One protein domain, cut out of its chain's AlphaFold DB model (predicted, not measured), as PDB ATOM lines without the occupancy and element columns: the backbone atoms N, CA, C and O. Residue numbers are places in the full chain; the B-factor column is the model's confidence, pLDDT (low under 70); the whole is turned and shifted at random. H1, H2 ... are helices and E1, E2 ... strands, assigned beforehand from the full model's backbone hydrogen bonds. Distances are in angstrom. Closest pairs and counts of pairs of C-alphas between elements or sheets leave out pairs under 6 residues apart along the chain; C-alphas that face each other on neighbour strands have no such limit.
ATOM      1  N   LEU A  37     -10.523  43.514  -7.303       97.81
ATOM      2  CA  LEU A  37     -11.580  42.932  -8.112       97.81
ATOM      3  C   LEU A  37     -11.110  41.549  -8.562       97.81
ATOM      4  O   LEU A  37     -10.113  41.419  -9.276       97.81
ATOM      5  N   ASN A  38     -11.817  40.514  -8.117       96.75
ATOM      6  CA  ASN A  38     -11.460  39.139  -8.430       96.75
ATOM      7  C   ASN A  38     -11.873  38.832  -9.872       96.75
ATOM      8  O   ASN A  38     -13.037  39.014 -10.237       96.75
ATOM      9  N   THR A  39     -10.944  38.314 -10.675       93.81
ATOM     10  CA  THR A  39     -11.238  37.861 -12.037       93.81
ATOM     11  C   THR A  39     -12.253  36.713 -12.000       93.81
ATOM     12  O   THR A  39     -11.980  35.686 -11.367       93.81
ATOM     13  N   PRO A  40     -13.419  36.842 -12.657       90.56
ATOM     14  CA  PRO A  40     -14.389  35.761 -12.733       90.56
ATOM     15  C   PRO A  40     -13.772  34.506 -13.375       90.56
ATOM     16  O   PRO A  40     -13.049  34.631 -14.362       90.56
ATOM     17  N   PRO A  41     -14.114  33.287 -12.919       87.75
ATOM     18  CA  PRO A  41     -13.644  32.051 -13.560       87.75
ATOM     19  C   PRO A  41     -14.023  31.948 -15.045       87.75
ATOM     20  O   PRO A  41     -13.381  31.238 -15.812       87.75
ATOM     21  N   MET A  42     -15.083  32.658 -15.437       85.38
ATOM     22  CA  MET A  42     -15.637  32.681 -16.789       85.38
ATOM     23  C   MET A  42     -15.130  33.871 -17.619       85.38
ATOM     24  O   MET A  42     -15.622  34.060 -18.723       85.38
ATOM     25  N   ALA A  43     -14.161  34.658 -17.129       86.12
ATOM     26  CA  ALA A  43     -13.674  35.872 -17.801       86.12
ATOM     27  C   ALA A  43     -13.138  35.623 -19.225       86.12
ATOM     28  O   ALA A  43     -13.223  36.495 -20.088       86.12
ATOM     29  N   ASP A  44     -12.628  34.413 -19.466       89.94
ATOM     30  CA  ASP A  44     -12.097  33.973 -20.756       89.94
ATOM     31  C   ASP A  44     -13.170  33.428 -21.713       89.94
ATOM     32  O   ASP A  44     -12.868  33.144 -22.872       89.94
ATOM     33  N   GLN A  45     -14.405  33.245 -21.241       91.31
ATOM     34  CA  GLN A  45     -15.502  32.703 -22.036       91.31
ATOM     35  C   GLN A  45     -16.325  33.804 -22.705       91.31
ATOM     36  O   GLN A  45     -16.270  34.975 -22.334       91.31
ATOM     37  N   LEU A  46     -17.127  33.396 -23.689       93.75
ATOM     38  CA  LEU A  46     -18.072  34.275 -24.360       93.75
ATOM     39  C   LEU A  46     -19.255  34.614 -23.442       93.75
ATOM     40  O   LEU A  46     -20.111  33.772 -23.170       93.75
ATOM     41  N   TYR A  47     -19.344  35.878 -23.045       92.88
ATOM     42  CA  TYR A  47     -20.528  36.462 -22.428       92.88
ATOM     43  C   TYR A  47     -21.501  36.898 -23.524       92.88
ATOM     44  O   TYR A  47     -21.248  37.873 -24.229       92.88
ATOM     45  N   VAL A  48     -22.613  36.178 -23.678       93.69
ATOM     46  CA  VAL A  48     -23.714  36.586 -24.564       93.69
ATOM     47  C   VAL A  48     -24.714  37.398 -23.753       93.69
ATOM     48  O   VAL A  48     -25.356  36.860 -22.851       93.69
ATOM     49  N   MET A  49     -24.835  38.684 -24.070       92.94
ATOM     50  CA  MET A  49     -25.649  39.617 -23.296       92.94
ATOM     51  C   MET A  49     -27.067  39.753 -23.861       92.94
ATOM     52  O   MET A  49     -27.274  39.734 -25.072       92.94
ATOM     53  N   ASN A  50     -28.048  39.908 -22.974       89.12
ATOM     54  CA  ASN A  50     -29.411  40.350 -23.266       89.12
ATOM     55  C   ASN A  50     -29.999  41.063 -22.030       89.12
ATOM     56  O   ASN A  50     -29.341  41.148 -20.993       89.12
ATOM     57  N   ALA A  51     -31.239  41.547 -22.121       79.56
ATOM     58  CA  ALA A  51     -31.890  42.278 -21.027       79.56
ATOM     59  C   ALA A  51     -32.033  41.467 -19.720       79.56
ATOM     60  O   ALA A  51     -32.100  42.042 -18.640       79.56
ATOM     61  N   ASN A  52     -32.036  40.132 -19.797       82.56
ATOM     62  CA  ASN A  52     -32.246  39.233 -18.658       82.56
ATOM     63  C   ASN A  52     -30.956  38.554 -18.163       82.56
ATOM     64  O   ASN A  52     -31.004  37.766 -17.215       82.56
ATOM     65  N   THR A  53     -29.809  38.786 -18.809       91.38
ATOM     66  CA  THR A  53     -28.523  38.241 -18.346       91.38
ATOM     67  C   THR A  53     -27.906  39.144 -17.290       91.38
ATOM     68  O   THR A  53     -28.326  40.279 -17.087       91.38
ATOM     69  N   ALA A  54     -26.881  38.642 -16.606       92.44
ATOM     70  CA  ALA A  54     -26.115  39.433 -15.658       92.44
ATOM     71  C   ALA A  54     -24.648  39.007 -15.644       92.44
ATOM     72  O   ALA A  54     -24.326  37.833 -15.852       92.44
ATOM     73  N   ILE A  55     -23.765  39.958 -15.347       93.62
ATOM     74  CA  ILE A  55     -22.355  39.697 -15.057       93.62
ATOM     75  C   ILE A  55     -22.186  39.712 -13.542       93.62
ATOM     76  O   ILE A  55     -22.491  40.697 -12.874       93.62
ATOM     77  N   ASN A  56     -21.699  38.600 -12.997       94.88
ATOM     78  CA  ASN A  56     -21.427  38.473 -11.571       94.88
ATOM     79  C   ASN A  56     -19.943  38.718 -11.314       94.88
ATOM     80  O   ASN A  56     -19.089  37.937 -11.738       94.88
ATOM     81  N   LEU A  57     -19.658  39.800 -10.604       96.19
ATOM     82  CA  LEU A  57     -18.330  40.188 -10.160       96.19
ATOM     83  C   LEU A  57     -18.218  39.966  -8.654       96.19
ATOM     84  O   LEU A  57     -19.206  39.989  -7.916       96.19
ATOM     85  N   THR A  58     -16.998  39.756  -8.180       97.19
ATOM     86  CA  THR A  58     -16.737  39.693  -6.742       97.19
ATOM     87  C   THR A  58     -15.523  40.523  -6.409       97.19
ATOM     88  O   THR A  58     -14.559  40.552  -7.172       97.19
ATOM     89  N   VAL A  59     -15.565  41.173  -5.258       97.00
ATOM     90  CA  VAL A  59     -14.458  41.983  -4.774       97.00
ATOM     91  C   VAL A  59     -13.976  41.478  -3.425       97.00
ATOM     92  O   VAL A  59     -14.750  40.970  -2.612       97.00
ATOM     93  N   SER A  60     -12.683  41.628  -3.180       96.12
ATOM     94  CA  SER A  60     -12.132  41.553  -1.834       96.12
ATOM     95  C   SER A  60     -12.229  42.949  -1.232       96.12
ATOM     96  O   SER A  60     -11.494  43.845  -1.647       96.12
ATOM     97  N   GLN A  61     -13.182  43.131  -0.310       92.12
ATOM     98  CA  GLN A  61     -13.490  44.419   0.320       92.12
ATOM     99  C   GLN A  61     -12.205  45.135   0.786       92.12
ATOM    100  O   GLN A  61     -11.366  44.491   1.429       92.12
ATOM    101  N   PRO A  62     -12.050  46.447   0.518       94.06
ATOM    102  CA  PRO A  62     -10.919  47.203   1.035       94.06
ATOM    103  C   PRO A  62     -10.864  47.140   2.563       94.06
ATOM    104  O   PRO A  62     -11.888  47.194   3.251       94.06
ATOM    105  N   ASN A  63      -9.656  47.045   3.113       93.00
ATOM    106  CA  ASN A  63      -9.483  47.101   4.559       93.00
ATOM    107  C   ASN A  63      -9.526  48.557   5.034       93.00
ATOM    108  O   ASN A  63      -8.578  49.311   4.830       93.00
ATOM    109  N   TYR A  64     -10.612  48.916   5.713       92.31
ATOM    110  CA  TYR A  64     -10.837  50.246   6.272       92.31
ATOM    111  C   TYR A  64     -10.405  50.384   7.741       92.31
ATOM    112  O   TYR A  64     -10.770  51.351   8.404       92.31
ATOM    113  N   GLY A  65      -9.685  49.408   8.301       89.25
ATOM    114  CA  GLY A  65      -9.257  49.398   9.709       89.25
ATOM    115  C   GLY A  65     -10.373  49.092  10.716       89.25
ATOM    116  O   GLY A  65     -10.089  48.710  11.850       89.25
ATOM    117  N   VAL A  66     -11.636  49.195  10.299       88.69
ATOM    118  CA  VAL A  66     -12.836  48.892  11.083       88.69
ATOM    119  C   VAL A  66     -13.870  48.170  10.227       88.69
ATOM    120  O   VAL A  66     -13.861  48.272   8.999       88.69
ATOM    121  N   ALA A  67     -14.783  47.447  10.877       88.06
ATOM    122  CA  ALA A  67     -15.946  46.892  10.199       88.06
ATOM    123  C   ALA A  67     -16.812  48.043   9.662       88.06
ATOM    124  O   ALA A  67     -17.284  48.880  10.427       88.06
ATOM    125  N   THR A  68     -16.991  48.083   8.347       90.00
ATOM    126  CA  THR A  68     -17.782  49.097   7.650       90.00
ATOM    127  C   THR A  68     -18.461  48.481   6.432       90.00
ATOM    128  O   THR A  68     -18.109  47.379   5.997       90.00
ATOM    129  N   THR A  69     -19.431  49.207   5.892       93.00
ATOM    130  CA  THR A  69     -20.222  48.834   4.726       93.00
ATOM    131  C   THR A  69     -19.920  49.832   3.607       93.00
ATOM    132  O   THR A  69     -20.571  50.873   3.541       93.00
ATOM    133  N   PRO A  70     -18.898  49.573   2.774       95.00
ATOM    134  CA  PRO A  70     -18.611  50.433   1.636       95.00
ATOM    135  C   PRO A  70     -19.666  50.252   0.538       95.00
ATOM    136  O   PRO A  70     -20.292  49.196   0.427       95.00
ATOM    137  N   LEU A  71     -19.823  51.279  -0.283       97.00
ATOM    138  CA  LEU A  71     -20.496  51.230  -1.569       97.00
ATOM    139  C   LEU A  71     -19.505  50.814  -2.650       97.00
ATOM    140  O   LEU A  71     -18.321  51.140  -2.579       97.00
ATOM    141  N   TYR A  72     -20.012  50.100  -3.646       97.69
ATOM    142  CA  TYR A  72     -19.293  49.636  -4.819       97.69
ATOM    143  C   TYR A  72     -20.016  50.099  -6.078       97.69
ATOM    144  O   TYR A  72     -21.233  49.924  -6.187       97.69
ATOM    145  N   GLN A  73     -19.256  50.613  -7.039       97.69
ATOM    146  CA  GLN A  73     -19.747  51.008  -8.355       97.69
ATOM    147  C   GLN A  73     -18.810  50.490  -9.444       97.69
ATOM    148  O   GLN A  73     -17.588  50.512  -9.290       97.69
ATOM    149  N   VAL A  74     -19.378  49.980 -10.533       98.12
ATOM    150  CA  VAL A  74     -18.612  49.364 -11.622       98.12
ATOM    151  C   VAL A  74     -18.305  50.397 -12.698       98.12
ATOM    152  O   VAL A  74     -19.163  51.192 -13.070       98.12
ATOM    153  N   GLU A  75     -17.094  50.342 -13.243       98.19
ATOM    154  CA  GLU A  75     -16.683  51.127 -14.401       98.19
ATOM    155  C   GLU A  75     -16.122  50.215 -15.489       98.19
ATOM    156  O   GLU A  75     -15.412  49.245 -15.203       98.19
ATOM    157  N   ILE A  76     -16.422  50.547 -16.744       97.81
ATOM    158  CA  ILE A  76     -15.980  49.793 -17.915       97.81
ATOM    159  C   ILE A  76     -15.239  50.677 -18.917       97.81
ATOM    160  O   ILE A  76     -15.542  51.859 -19.055       97.81
ATOM    161  N   ALA A  77     -14.283  50.101 -19.642       97.88
ATOM    162  CA  ALA A  77     -13.496  50.799 -20.655       97.88
ATOM    163  C   ALA A  77     -13.148  49.887 -21.842       97.88
ATOM    164  O   ALA A  77     -13.191  48.656 -21.751       97.88
ATOM    165  N   LYS A  78     -12.761  50.506 -22.967       96.31
ATOM    166  CA  LYS A  78     -12.282  49.793 -24.168       96.31
ATOM    167  C   LYS A  78     -10.892  49.188 -23.988       96.31
ATOM    168  O   LYS A  78     -10.564  48.205 -24.643       96.31
ATOM    169  N   THR A  79     -10.070  49.800 -23.142       96.06
ATOM    170  CA  THR A  79      -8.681  49.416 -22.864       96.06
ATOM    171  C   THR A  79      -8.389  49.612 -21.380       96.06
ATOM    172  O   THR A  79      -9.059  50.410 -20.722       96.06
ATOM    173  N   ALA A  80      -7.376  48.923 -20.848       94.25
ATOM    174  CA  ALA A  80      -6.947  49.117 -19.461       94.25
ATOM    175  C   ALA A  80      -6.515  50.574 -19.191       94.25
ATOM    176  O   ALA A  80      -6.964  51.180 -18.221       94.25
ATOM    177  N   ASP A  81      -5.741  51.170 -20.102       94.19
ATOM    178  CA  ASP A  81      -5.275  52.562 -19.996       94.19
ATOM    179  C   ASP A  81      -6.410  53.592 -20.142       94.19
ATOM    180  O   ASP A  81      -6.243  54.760 -19.785       94.19
ATOM    181  N   GLY A  82      -7.571  53.189 -20.672       92.94
ATOM    182  CA  GLY A  82      -8.735  54.067 -20.820       92.94
ATOM    183  C   GLY A  82      -9.205  54.630 -19.477       92.94
ATOM    184  O   GLY A  82      -9.626  55.781 -19.394       92.94
ATOM    185  N   PHE A  83      -9.032  53.869 -18.396       95.19
ATOM    186  CA  PHE A  83      -9.355  54.306 -17.042       95.19
ATOM    187  C   PHE A  83      -8.498  55.476 -16.544       95.19
ATOM    188  O   PHE A  83      -8.997  56.325 -15.806       95.19
ATOM    189  N   GLU A  84      -7.231  55.540 -16.948       92.81
ATOM    190  CA  GLU A  84      -6.321  56.636 -16.589       92.81
ATOM    191  C   GLU A  84      -6.568  57.880 -17.450       92.81
ATOM    192  O   GLU A  84      -6.372  59.007 -16.998       92.81
ATOM    193  N   LYS A  85      -7.041  57.680 -18.685       92.38
ATOM    194  CA  LYS A  85      -7.342  58.747 -19.653       92.38
ATOM    195  C   LYS A  85      -8.734  59.362 -19.494       92.38
ATOM    196  O   LYS A  85      -9.044  60.327 -20.186       92.38
ATOM    197  N   GLY A  86      -9.580  58.814 -18.621       92.38
ATOM    198  CA  GLY A  86     -10.982  59.231 -18.509       92.38
ATOM    199  C   GLY A  86     -11.892  58.677 -19.614       92.38
ATOM    200  O   GLY A  86     -13.019  59.132 -19.773       92.38
ATOM    201  N   GLU A  87     -11.428  57.687 -20.379       95.00
ATOM    202  CA  GLU A  87     -12.144  57.037 -21.484       95.00
ATOM    203  C   GLU A  87     -12.917  55.798 -20.992       95.00
ATOM    204  O   GLU A  87     -12.755  54.683 -21.498       95.00
ATOM    205  N   TYR A  88     -13.742  55.981 -19.964       96.81
ATOM    206  CA  TYR A  88     -14.523  54.918 -19.334       96.81
ATOM    207  C   TYR A  88     -15.990  55.322 -19.164       96.81
ATOM    208  O   TYR A  88     -16.366  56.484 -19.323       96.81
ATOM    209  N   LYS A  89     -16.836  54.345 -18.840       96.00
ATOM    210  CA  LYS A  89     -18.231  54.555 -18.456       96.00
ATOM    211  C   LYS A  89     -18.498  53.955 -17.094       96.00
ATOM    212  O   LYS A  89     -18.127  52.814 -16.830       96.00
ATOM    213  N   THR A  90     -19.149  54.740 -16.253       95.56
ATOM    214  CA  THR A  90     -19.582  54.333 -14.923       95.56
ATOM    215  C   THR A  90     -21.001  53.799 -15.015       95.56
ATOM    216  O   THR A  90     -21.876  54.443 -15.592       95.56
ATOM    217  N   LEU A  91     -21.225  52.615 -14.460       93.94
ATOM    218  CA  LEU A  91     -22.553  52.031 -14.368       93.94
ATOM    219  C   LEU A  91     -23.342  52.748 -13.267       93.94
ATOM    220  O   LEU A  91     -22.792  53.149 -12.243       93.94
ATOM    221  N   SER A  92     -24.634  52.944 -13.494       88.00
ATOM    222  CA  SER A  92     -25.532  53.689 -12.607       88.00
ATOM    223  C   SER A  92     -25.786  53.000 -11.263       88.00
ATOM    224  O   SER A  92     -25.998  53.672 -10.254       88.00
ATOM    225  N   SER A  93     -25.763  51.668 -11.236       89.12
ATOM    226  CA  SER A  93     -26.061  50.878 -10.055       89.12
ATOM    227  C   SER A  93     -24.907  50.910  -9.055       89.12
ATOM    228  O   SER A  93     -23.727  50.793  -9.389       89.12
ATOM    229  N   THR A  94     -25.275  51.052  -7.783       94.44
ATOM    230  CA  THR A  94     -24.362  50.924  -6.649       94.44
ATOM    231  C   THR A  94     -24.854  49.817  -5.730       94.44
ATOM    232  O   THR A  94     -26.046  49.508  -5.664       94.44
ATOM    233  N   THR A  95     -23.933  49.171  -5.026       95.94
ATOM    234  CA  THR A  95     -24.275  48.119  -4.067       95.94
ATOM    235  C   THR A  95     -23.326  48.131  -2.886       95.94
ATOM    236  O   THR A  95     -22.181  48.544  -3.005       95.94
ATOM    237  N   THR A  96     -23.777  47.631  -1.744       95.75
ATOM    238  CA  THR A  96     -22.932  47.395  -0.567       95.75
ATOM    239  C   THR A  96     -22.436  45.949  -0.471       95.75
ATOM    240  O   THR A  96     -21.681  45.586   0.431       95.75
ATOM    241  N   SER A  97     -22.859  45.093  -1.405       95.31
ATOM    242  CA  SER A  97     -22.482  43.683  -1.456       95.31
ATOM    243  C   SER A  97     -21.138  43.490  -2.158       95.31
ATOM    244  O   SER A  97     -20.949  43.926  -3.289       95.31
ATOM    245  N   ALA A  98     -20.236  42.715  -1.545       94.50
ATOM    246  CA  ALA A  98     -18.988  42.280  -2.183       94.50
ATOM    247  C   ALA A  98     -19.202  41.287  -3.352       94.50
ATOM    248  O   ALA A  98     -18.259  40.942  -4.065       94.50
ATOM    249  N   LYS A  99     -20.440  40.812  -3.544       96.31
ATOM    250  CA  LYS A  99     -20.909  40.120  -4.751       96.31
ATOM    251  C   LYS A  99     -21.740  41.114  -5.552       96.31
ATOM    252  O   LYS A  99     -22.857  41.433  -5.143       96.31
ATOM    253  N   ILE A 100     -21.181  41.603  -6.648       96.19
ATOM    254  CA  ILE A 100     -21.783  42.636  -7.482       96.19
ATOM    255  C   ILE A 100     -22.443  41.938  -8.668       96.19
ATOM    256  O   ILE A 100     -21.770  41.280  -9.461       96.19
ATOM    257  N   THR A 101     -23.759  42.068  -8.778       95.31
ATOM    258  CA  THR A 101     -24.521  41.571  -9.925       95.31
ATOM    259  C   THR A 101     -24.859  42.754 -10.812       95.31
ATOM    260  O   THR A 101     -25.648  43.610 -10.428       95.31
ATOM    261  N   VAL A 102     -24.246  42.793 -11.989       94.50
ATOM    262  CA  VAL A 102     -24.479  43.828 -12.990       94.50
ATOM    263  C   VAL A 102     -25.518  43.331 -13.984       94.50
ATOM    264  O   VAL A 102     -25.311  42.285 -14.606       94.50
ATOM    265  N   ALA A 103     -26.617  44.067 -14.143       93.19
ATOM    266  CA  ALA A 103     -27.648  43.738 -15.121       93.19
ATOM    267  C   ALA A 103     -27.092  43.836 -16.550       93.19
ATOM    268  O   ALA A 103     -26.335  44.749 -16.881       93.19
ATOM    269  N   GLY A 104     -27.472  42.889 -17.408       90.81
ATOM    270  CA  GLY A 104     -27.000  42.838 -18.787       90.81
ATOM    271  C   GLY A 104     -27.419  44.058 -19.597       90.81
ATOM    272  O   GLY A 104     -26.629  44.550 -20.399       90.81
ATOM    273  N   GLU A 105     -28.610  44.587 -19.320       88.94
ATOM    274  CA  GLU A 105     -29.101  45.842 -19.887       88.94
ATOM    275  C   GLU A 105     -28.190  47.021 -19.562       88.94
ATOM    276  O   GLU A 105     -27.668  47.662 -20.472       88.94
ATOM    277  N   GLU A 106     -27.926  47.260 -18.281       90.94
ATOM    278  CA  GLU A 106     -27.053  48.343 -17.833       90.94
ATOM    279  C   GLU A 106     -25.642  48.230 -18.427       90.94
ATOM    280  O   GLU A 106     -25.078  49.213 -18.910       90.94
ATOM    281  N   PHE A 107     -25.085  47.017 -18.440       94.12
ATOM    282  CA  PHE A 107     -23.771  46.772 -19.023       94.12
ATOM    283  C   PHE A 107     -23.752  47.086 -20.523       94.12
ATOM    284  O   PHE A 107     -22.831  47.742 -21.010       94.12
ATOM    285  N   CYS A 108     -24.771  46.647 -21.267       92.62
ATOM    286  CA  CYS A 108     -24.857  46.894 -22.703       92.62
ATOM    287  C   CYS A 108     -25.163  48.353 -23.047       92.62
ATOM    288  O   CYS A 108     -24.669  48.809 -24.074       92.62
ATOM    289  N   ILE A 109     -25.883  49.098 -22.203       90.25
ATOM    290  CA  ILE A 109     -26.049  50.552 -22.358       90.25
ATOM    291  C   ILE A 109     -24.687  51.237 -22.282       90.25
ATOM    292  O   ILE A 109     -24.300  51.953 -23.206       90.25
ATOM    293  N   ALA A 110     -23.910  50.944 -21.237       92.94
ATOM    294  CA  ALA A 110     -22.573  51.505 -21.079       92.94
ATOM    295  C   ALA A 110     -21.639  51.109 -22.243       92.94
ATOM    296  O   ALA A 110     -20.828  51.921 -22.692       92.94
ATOM    297  N   MET A 111     -21.776  49.891 -22.788       94.12
ATOM    298  CA  MET A 111     -21.079  49.499 -24.019       94.12
ATOM    299  C   MET A 111     -21.564  50.300 -25.239       94.12
ATOM    300  O   MET A 111     -20.743  50.824 -25.986       94.12
ATOM    301  N   CYS A 112     -22.868  50.448 -25.462       91.19
ATOM    302  CA  CYS A 112     -23.365  51.235 -26.592       91.19
ATOM    303  C   CYS A 112     -22.817  52.666 -26.540       91.19
ATOM    304  O   CYS A 112     -22.287  53.152 -27.536       91.19
ATOM    305  N   GLU A 113     -22.799  53.290 -25.363       90.25
ATOM    306  CA  GLU A 113     -22.208  54.616 -25.181       90.25
ATOM    307  C   GLU A 113     -20.690  54.657 -25.408       90.25
ATOM    308  O   GLU A 113     -20.194  55.586 -26.041       90.25
ATOM    309  N   LEU A 114     -19.932  53.675 -24.901       92.94
ATOM    310  CA  LEU A 114     -18.481  53.609 -25.112       92.94
ATOM    311  C   LEU A 114     -18.144  53.524 -26.601       92.94
ATOM    312  O   LEU A 114     -17.219  54.192 -27.070       92.94
ATOM    313  N   TRP A 115     -18.850  52.675 -27.345       91.75
ATOM    314  CA  TRP A 115     -18.589  52.429 -28.763       91.75
ATOM    315  C   TRP A 115     -19.339  53.376 -29.709       91.75
ATOM    316  O   TRP A 115     -19.043  53.369 -30.901       91.75
ATOM    317  N   GLY A 116     -20.213  54.242 -29.190       87.81
ATOM    318  CA  GLY A 116     -20.982  55.202 -29.985       87.81
ATOM    319  C   GLY A 116     -22.108  54.558 -30.796       87.81
ATOM    320  O   GLY A 116     -22.485  55.090 -31.838       87.81
ATOM    321  N   TYR A 117     -22.622  53.411 -30.350       88.31
ATOM    322  CA  TYR A 117     -23.777  52.763 -30.964       88.31
ATOM    323  C   TYR A 117     -25.050  53.506 -30.579       88.31
ATOM    324  O   TYR A 117     -25.310  53.745 -29.401       88.31
ATOM    325  N   THR A 118     -25.838  53.866 -31.587       80.25
ATOM    326  CA  THR A 118     -27.042  54.699 -31.438       80.25
ATOM    327  C   THR A 118     -28.238  54.129 -32.188       80.25
ATOM    328  O   THR A 118     -29.369  54.517 -31.917       80.25
ATOM    329  N   SER A 119     -28.018  53.223 -33.140       75.50
ATOM    330  CA  SER A 119     -29.078  52.609 -33.932       75.50
ATOM    331  C   SER A 119     -28.669  51.201 -34.380       75.50
ATOM    332  O   SER A 119     -27.493  50.845 -34.303       75.50
ATOM    333  N   PRO A 120     -29.609  50.383 -34.881       75.75
ATOM    334  CA  PRO A 120     -29.273  49.095 -35.484       75.75
ATOM    335  C   PRO A 120     -28.277  49.198 -36.648       75.75
ATOM    336  O   PRO A 120     -27.513  48.264 -36.867       75.75
ATOM    337  N   ASP A 121     -28.254  50.325 -37.365       78.31
ATOM    338  CA  ASP A 121     -27.422  50.509 -38.562       78.31
ATOM    339  C   ASP A 121     -25.927  50.632 -38.246       78.31
ATOM    340  O   ASP A 121     -25.090  50.227 -39.054       78.31
ATOM    341  N   ASN A 122     -25.580  51.206 -37.088       85.88
ATOM    342  CA  ASN A 122     -24.188  51.359 -36.650       85.88
ATOM    343  C   ASN A 122     -23.769  50.342 -35.583       85.88
ATOM    344  O   ASN A 122     -22.626  50.377 -35.125       85.88
ATOM    345  N   PHE A 123     -24.679  49.451 -35.192       88.50
ATOM    346  CA  PHE A 123     -24.442  48.460 -34.161       88.50
ATOM    347  C   PHE A 123     -23.616  47.285 -34.680       88.50
ATOM    348  O   PHE A 123     -23.908  46.699 -35.720       88.50
ATOM    349  N   ASP A 124     -22.606  46.904 -33.905       90.75
ATOM    350  CA  ASP A 124     -21.767  45.743 -34.172       90.75
ATOM    351  C   ASP A 124     -21.830  44.791 -32.969       90.75
ATOM    352  O   ASP A 124     -21.392  45.107 -31.860       90.75
ATOM    353  N   ASP A 125     -22.401  43.608 -33.202       92.69
ATOM    354  CA  ASP A 125     -22.623  42.576 -32.189       92.69
ATOM    355  C   ASP A 125     -21.419  41.637 -32.013       92.69
ATOM    356  O   ASP A 125     -21.498  40.656 -31.263       92.69
ATOM    357  N   SER A 126     -20.299  41.900 -32.697       93.94
ATOM    358  CA  SER A 126     -19.134  41.026 -32.611       93.94
ATOM    359  C   SER A 126     -18.575  40.982 -31.177       93.94
ATOM    360  O   SER A 126     -18.515  42.015 -30.491       93.94
ATOM    361  N   PRO A 127     -18.186  39.787 -30.679       95.38
ATOM    362  CA  PRO A 127     -17.570  39.655 -29.366       95.38
ATOM    363  C   PRO A 127     -16.266  40.450 -29.278       95.38
ATOM    364  O   PRO A 127     -15.403  40.322 -30.147       95.38
ATOM    365  N   ARG A 128     -16.100  41.224 -28.204       95.75
ATOM    366  CA  ARG A 128     -14.915  42.069 -27.986       95.75
ATOM    367  C   ARG A 128     -14.472  42.078 -26.521       95.75
ATOM    368  O   ARG A 128     -15.310  41.821 -25.652       95.75
ATOM    369  N   PRO A 129     -13.193  42.379 -26.238       96.56
ATOM    370  CA  PRO A 129     -12.736  42.540 -24.869       96.56
ATOM    371  C   PRO A 129     -13.338  43.796 -24.233       96.56
ATOM    372  O   PRO A 129     -13.468  44.838 -24.881       96.56
ATOM    373  N   VAL A 130     -13.695  43.691 -22.953       97.06
ATOM    374  CA  VAL A 130     -14.152  44.813 -22.123       97.06
ATOM    375  C   VAL A 130     -13.356  44.812 -20.828       97.06
ATOM    376  O   VAL A 130     -13.280  43.795 -20.136       97.06
ATOM    377  N   TYR A 131     -12.767  45.956 -20.493       97.81
ATOM    378  CA  TYR A 131     -12.001  46.125 -19.266       97.81
ATOM    379  C   TYR A 131     -12.909  46.658 -18.170       97.81
ATOM    380  O   TYR A 131     -13.740  47.525 -18.429       97.81
ATOM    381  N   VAL A 132     -12.756  46.136 -16.955       98.00
ATOM    382  CA  VAL A 132     -13.629  46.444 -15.819       98.00
ATOM    383  C   VAL A 132     -12.787  46.796 -14.600       98.00
ATOM    384  O   VAL A 132     -11.819  46.096 -14.293       98.00
ATOM    385  N   ARG A 133     -13.181  47.843 -13.874       97.88
ATOM    386  CA  ARG A 133     -12.713  48.133 -12.512       97.88
ATOM    387  C   ARG A 133     -13.898  48.463 -11.610       97.88
ATOM    388  O   ARG A 133     -14.993  48.752 -12.089       97.88
ATOM    389  N   VAL A 134     -13.685  48.412 -10.302       98.19
ATOM    390  CA  VAL A 134     -14.681  48.803  -9.303       98.19
ATOM    391  C   VAL A 134     -14.137  49.967  -8.491       98.19
ATOM    392  O   VAL A 134     -12.969  49.975  -8.100       98.19
ATOM    393  N   HIS A 135     -14.996  50.943  -8.234       97.75
ATOM    394  CA  HIS A 135     -14.783  52.025  -7.286       97.75
ATOM    395  C   HIS A 135     -15.456  51.669  -5.961       97.75
ATOM    396  O   HIS A 135     -16.601  51.215  -5.961       97.75
ATOM    397  N   ALA A 136     -14.743  51.834  -4.848       97.50
ATOM    398  CA  ALA A 136     -15.265  51.618  -3.506       97.50
ATOM    399  C   ALA A 136     -15.087  52.859  -2.630       97.50
ATOM    400  O   ALA A 136     -14.020  53.476  -2.638       97.50
ATOM    401  N   TRP A 137     -16.103  53.194  -1.837       97.00
ATOM    402  CA  TRP A 137     -16.040  54.274  -0.848       97.00
ATOM    403  C   TRP A 137     -17.001  54.023   0.316       97.00
ATOM    404  O   TRP A 137     -17.917  53.213   0.231       97.00
ATOM    405  N   VAL A 138     -16.799  54.735   1.416       94.88
ATOM    406  CA  VAL A 138     -17.722  54.819   2.549       94.88
ATOM    407  C   VAL A 138     -18.354  56.208   2.535       94.88
ATOM    408  O   VAL A 138     -17.648  57.215   2.428       94.88
ATOM    409  N   ASP A 139     -19.682  56.275   2.640       90.69
ATOM    410  CA  ASP A 139     -20.407  57.549   2.653       90.69
ATOM    411  C   ASP A 139     -19.906  58.483   3.760       90.69
ATOM    412  O   ASP A 139     -19.606  58.062   4.879       90.69
ATOM    413  N   ASN A 140     -19.849  59.779   3.445       88.69
ATOM    414  CA  ASN A 140     -19.341  60.839   4.325       88.69
ATOM    415  C   ASN A 140     -17.859  60.693   4.732       88.69
ATOM    416  O   ASN A 140     -17.413  61.346   5.676       88.69
ATOM    417  N   ALA A 141     -17.081  59.869   4.024       90.62
ATOM    418  CA  ALA A 141     -15.646  59.718   4.237       90.62
ATOM    419  C   ALA A 141     -14.889  59.735   2.902       90.62
ATOM    420  O   ALA A 141     -14.478  58.696   2.399       90.62
ATOM    421  N   GLU A 142     -14.656  60.912   2.322       89.50
ATOM    422  CA  GLU A 142     -14.006  61.044   1.002       89.50
ATOM    423  C   GLU A 142     -12.630  60.356   0.923       89.50
ATOM    424  O   GLU A 142     -12.298  59.724  -0.079       89.50
ATOM    425  N   TYR A 143     -11.859  60.381   2.015       90.88
ATOM    426  CA  TYR A 143     -10.550  59.718   2.123       90.88
ATOM    427  C   TYR A 143     -10.612  58.180   2.073       90.88
ATOM    428  O   TYR A 143      -9.571  57.526   2.094       90.88
ATOM    429  N   SER A 144     -11.812  57.597   2.061       93.56
ATOM    430  CA  SER A 144     -12.053  56.155   1.956       93.56
ATOM    431  C   SER A 144     -12.177  55.669   0.499       93.56
ATOM    432  O   SER A 144     -12.285  54.467   0.254       93.56
ATOM    433  N   SER A 145     -12.175  56.595  -0.462       96.25
ATOM    434  CA  SER A 145     -12.279  56.307  -1.891       96.25
ATOM    435  C   SER A 145     -11.066  55.517  -2.401       96.25
ATOM    436  O   SER A 145      -9.922  55.916  -2.182       96.25
ATOM    437  N   ILE A 146     -11.306  54.398  -3.090       97.12
ATOM    438  CA  ILE A 146     -10.264  53.555  -3.693       97.12
ATOM    439  C   ILE A 146     -10.789  52.812  -4.926       97.12
ATOM    440  O   ILE A 146     -11.945  52.395  -4.974       97.12
ATOM    441  N   TYR A 147      -9.923  52.609  -5.918       97.56
ATOM    442  CA  TYR A 147     -10.218  51.824  -7.120       97.56
ATOM    443  C   TYR A 147      -9.520  50.466  -7.073       97.56
ATOM    444  O   TYR A 147      -8.423  50.336  -6.528       97.56
ATOM    445  N   SER A 148     -10.169  49.448  -7.631       97.88
ATOM    446  CA  SER A 148      -9.603  48.106  -7.733       97.88
ATOM    447  C   SER A 148      -8.536  48.023  -8.824       97.88
ATOM    448  O   SER A 148      -8.404  48.909  -9.669       97.88
ATOM    449  N   ASN A 149      -7.840  46.885  -8.889       97.31
ATOM    450  CA  ASN A 149      -7.183  46.469 -10.127       97.31
ATOM    451  C   ASN A 149      -8.191  46.375 -11.289       97.31
ATOM    452  O   ASN A 149      -9.393  46.178 -11.083       97.31
ATOM    453  N   VAL A 150      -7.669  46.463 -12.510       97.88
ATOM    454  CA  VAL A 150      -8.431  46.238 -13.742       97.88
ATOM    455  C   VAL A 150      -8.444  44.742 -14.062       97.88
ATOM    456  O   VAL A 150      -7.424  44.064 -13.915       97.88
ATOM    457  N   ILE A 151      -9.590  44.231 -14.508       97.19
ATOM    458  CA  ILE A 151      -9.721  42.897 -15.105       97.19
ATOM    459  C   ILE A 151     -10.185  43.014 -16.557       97.19
ATOM    460  O   ILE A 151     -10.796  44.010 -16.944       97.19
ATOM    461  N   GLU A 152      -9.933  41.975 -17.345       97.06
ATOM    462  CA  GLU A 152     -10.392  41.863 -18.729       97.06
ATOM    463  C   GLU A 152     -11.454  40.761 -18.832       97.06
ATOM    464  O   GLU A 152     -11.217  39.622 -18.427       97.06
ATOM    465  N   LEU A 153     -12.616  41.096 -19.389       96.56
ATOM    466  CA  LEU A 153     -13.575  40.125 -19.907       96.56
ATOM    467  C   LEU A 153     -13.277  39.959 -21.397       96.56
ATOM    468  O   LEU A 153     -13.554  40.870 -22.175       96.56
ATOM    469  N   LYS A 154     -12.681  38.831 -21.797       94.81
ATOM    470  CA  LYS A 154     -12.067  38.680 -23.132       94.81
ATOM    471  C   LYS A 154     -13.067  38.749 -24.278       94.81
ATOM    472  O   LYS A 154     -12.733  39.206 -25.371       94.81
ATOM    473  N   GLN A 155     -14.272  38.236 -24.056       94.06
ATOM    474  CA  GLN A 155     -15.282  38.096 -25.098       94.06
ATOM    475  C   GLN A 155     -16.657  38.467 -24.559       94.06
ATOM    476  O   GLN A 155     -17.371  37.628 -24.020       94.06
ATOM    477  N   VAL A 156     -17.060  39.721 -24.749       95.94
ATOM    478  CA  VAL A 156     -18.432  40.163 -24.496       95.94
ATOM    479  C   VAL A 156     -19.116  40.432 -25.825       95.94
ATOM    480  O   VAL A 156     -18.675  41.282 -26.597       95.94
ATOM    481  N   LYS A 157     -20.190  39.688 -26.094       95.25
ATOM    482  CA  LYS A 157     -21.115  39.928 -27.198       95.25
ATOM    483  C   LYS A 157     -22.251  40.826 -26.693       95.25
ATOM    484  O   LYS A 157     -23.108  40.323 -25.957       95.25
ATOM    485  N   PRO A 158     -22.252  42.129 -27.036       93.38
ATOM    486  CA  PRO A 158     -23.321  43.025 -26.628       93.38
ATOM    487  C   PRO A 158     -24.605  42.714 -27.402       93.38
ATOM    488  O   PRO A 158     -24.577  42.120 -28.481       93.38
TER     489      PRO A 158
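Overview. This is residues 37 to 158 of the 290 residues of the protein "SusE domain-containing protein" of Prevotella sp. CAG:485 (UniProt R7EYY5). A long, strongly twisted sheet of six strands, E1, E3, E4, E6, E7 and E8, is partly covered by a small sheet of two, E2 and E5, in a sandwich of two sheets face to face with their strands crossed. H2 follows E5 and packs on E4 and E3, while the small H1 only grazes the large sheet. The printed part has 122 residues with two named helices and eight named strands, in the order E1 E2 E3 H1 E4 E5 H2 E6 E7 E8, and its class is mixed, helices and strands. The large sheet is branched and mixed, with E1 and E8 parallel and its other pairs antiparallel; E2 and E5 are antiparallel. The whole is compact, with a radius of gyration of the C-alphas of 14.7 A, yet elongated in outline, spanning 51 by 28 by 23 A.

Along the chain. E1, residues 46 to 48, begins at C-alpha 46 (-18.072, 34.275, -24.360). E2 is residues 54 to 60, 19.8 A long, and E3 is residues 71 to 77, 20.3 A. H1 is residues 82 to 85. E4, residues 88 to 95, is 19.3 A long and bends by 66 degrees at residue 92. E5 is residues 99 to 103, and H2 is residues 104 to 115, 16.2 A. E6, residues 128 to 138, is the longest strand, 33.2 A from C-alpha 128 (-14.915, 42.069, -27.986) to C-alpha 138. E7 is residues 141 to 147, and E8, residues 151 to 157, ends at C-alpha 157 (-21.115, 39.928, -27.198).

Arrangement. E6 has three neighbours: E3 on one side, beside residues 131 to 137, and on the other side E8, beside 128 to 132, and E7, beside 134 to 138. N 73 and O 135 of E3 and E6 are 2.9 A apart, N 130 and O 153 of E6 and E8 2.9 A, and N 136 and O 146 of the hairpin E6 and E7 2.9 A. The edge strand E4 pairs with E3, with N 76 and O 89 at 2.8 A. The edge strand E1 pairs with E8, with N 47 and O 155 at 2.8 A. In the two-strand sheet, N 57 and O 100 of E2 and E5 are 2.8 A apart. The parts of the two sheets that face each other are 7.8 A centre to centre, their strands at 53 degrees. Residues 37 to 38 pair antiparallel with residues 58 to 59 of E2. H2 is on the branched sheet; its closest C-alphas with E4 are those of Lys 89 and Ala 110, 5.9 A apart. Every O i to N i+4 pair of H2 is within hydrogen-bond range, and H1 is too short for such a pair.

Size, cuts and confidence. The two C-alphas farthest apart, those of Val 66 and Asp 121, are 51.8 A apart. The printed part has no cut. The link from H2 to E6, residues 116 to 127, is long. The mean pLDDT of the printed part is 93.0, and no printed residue is under 70.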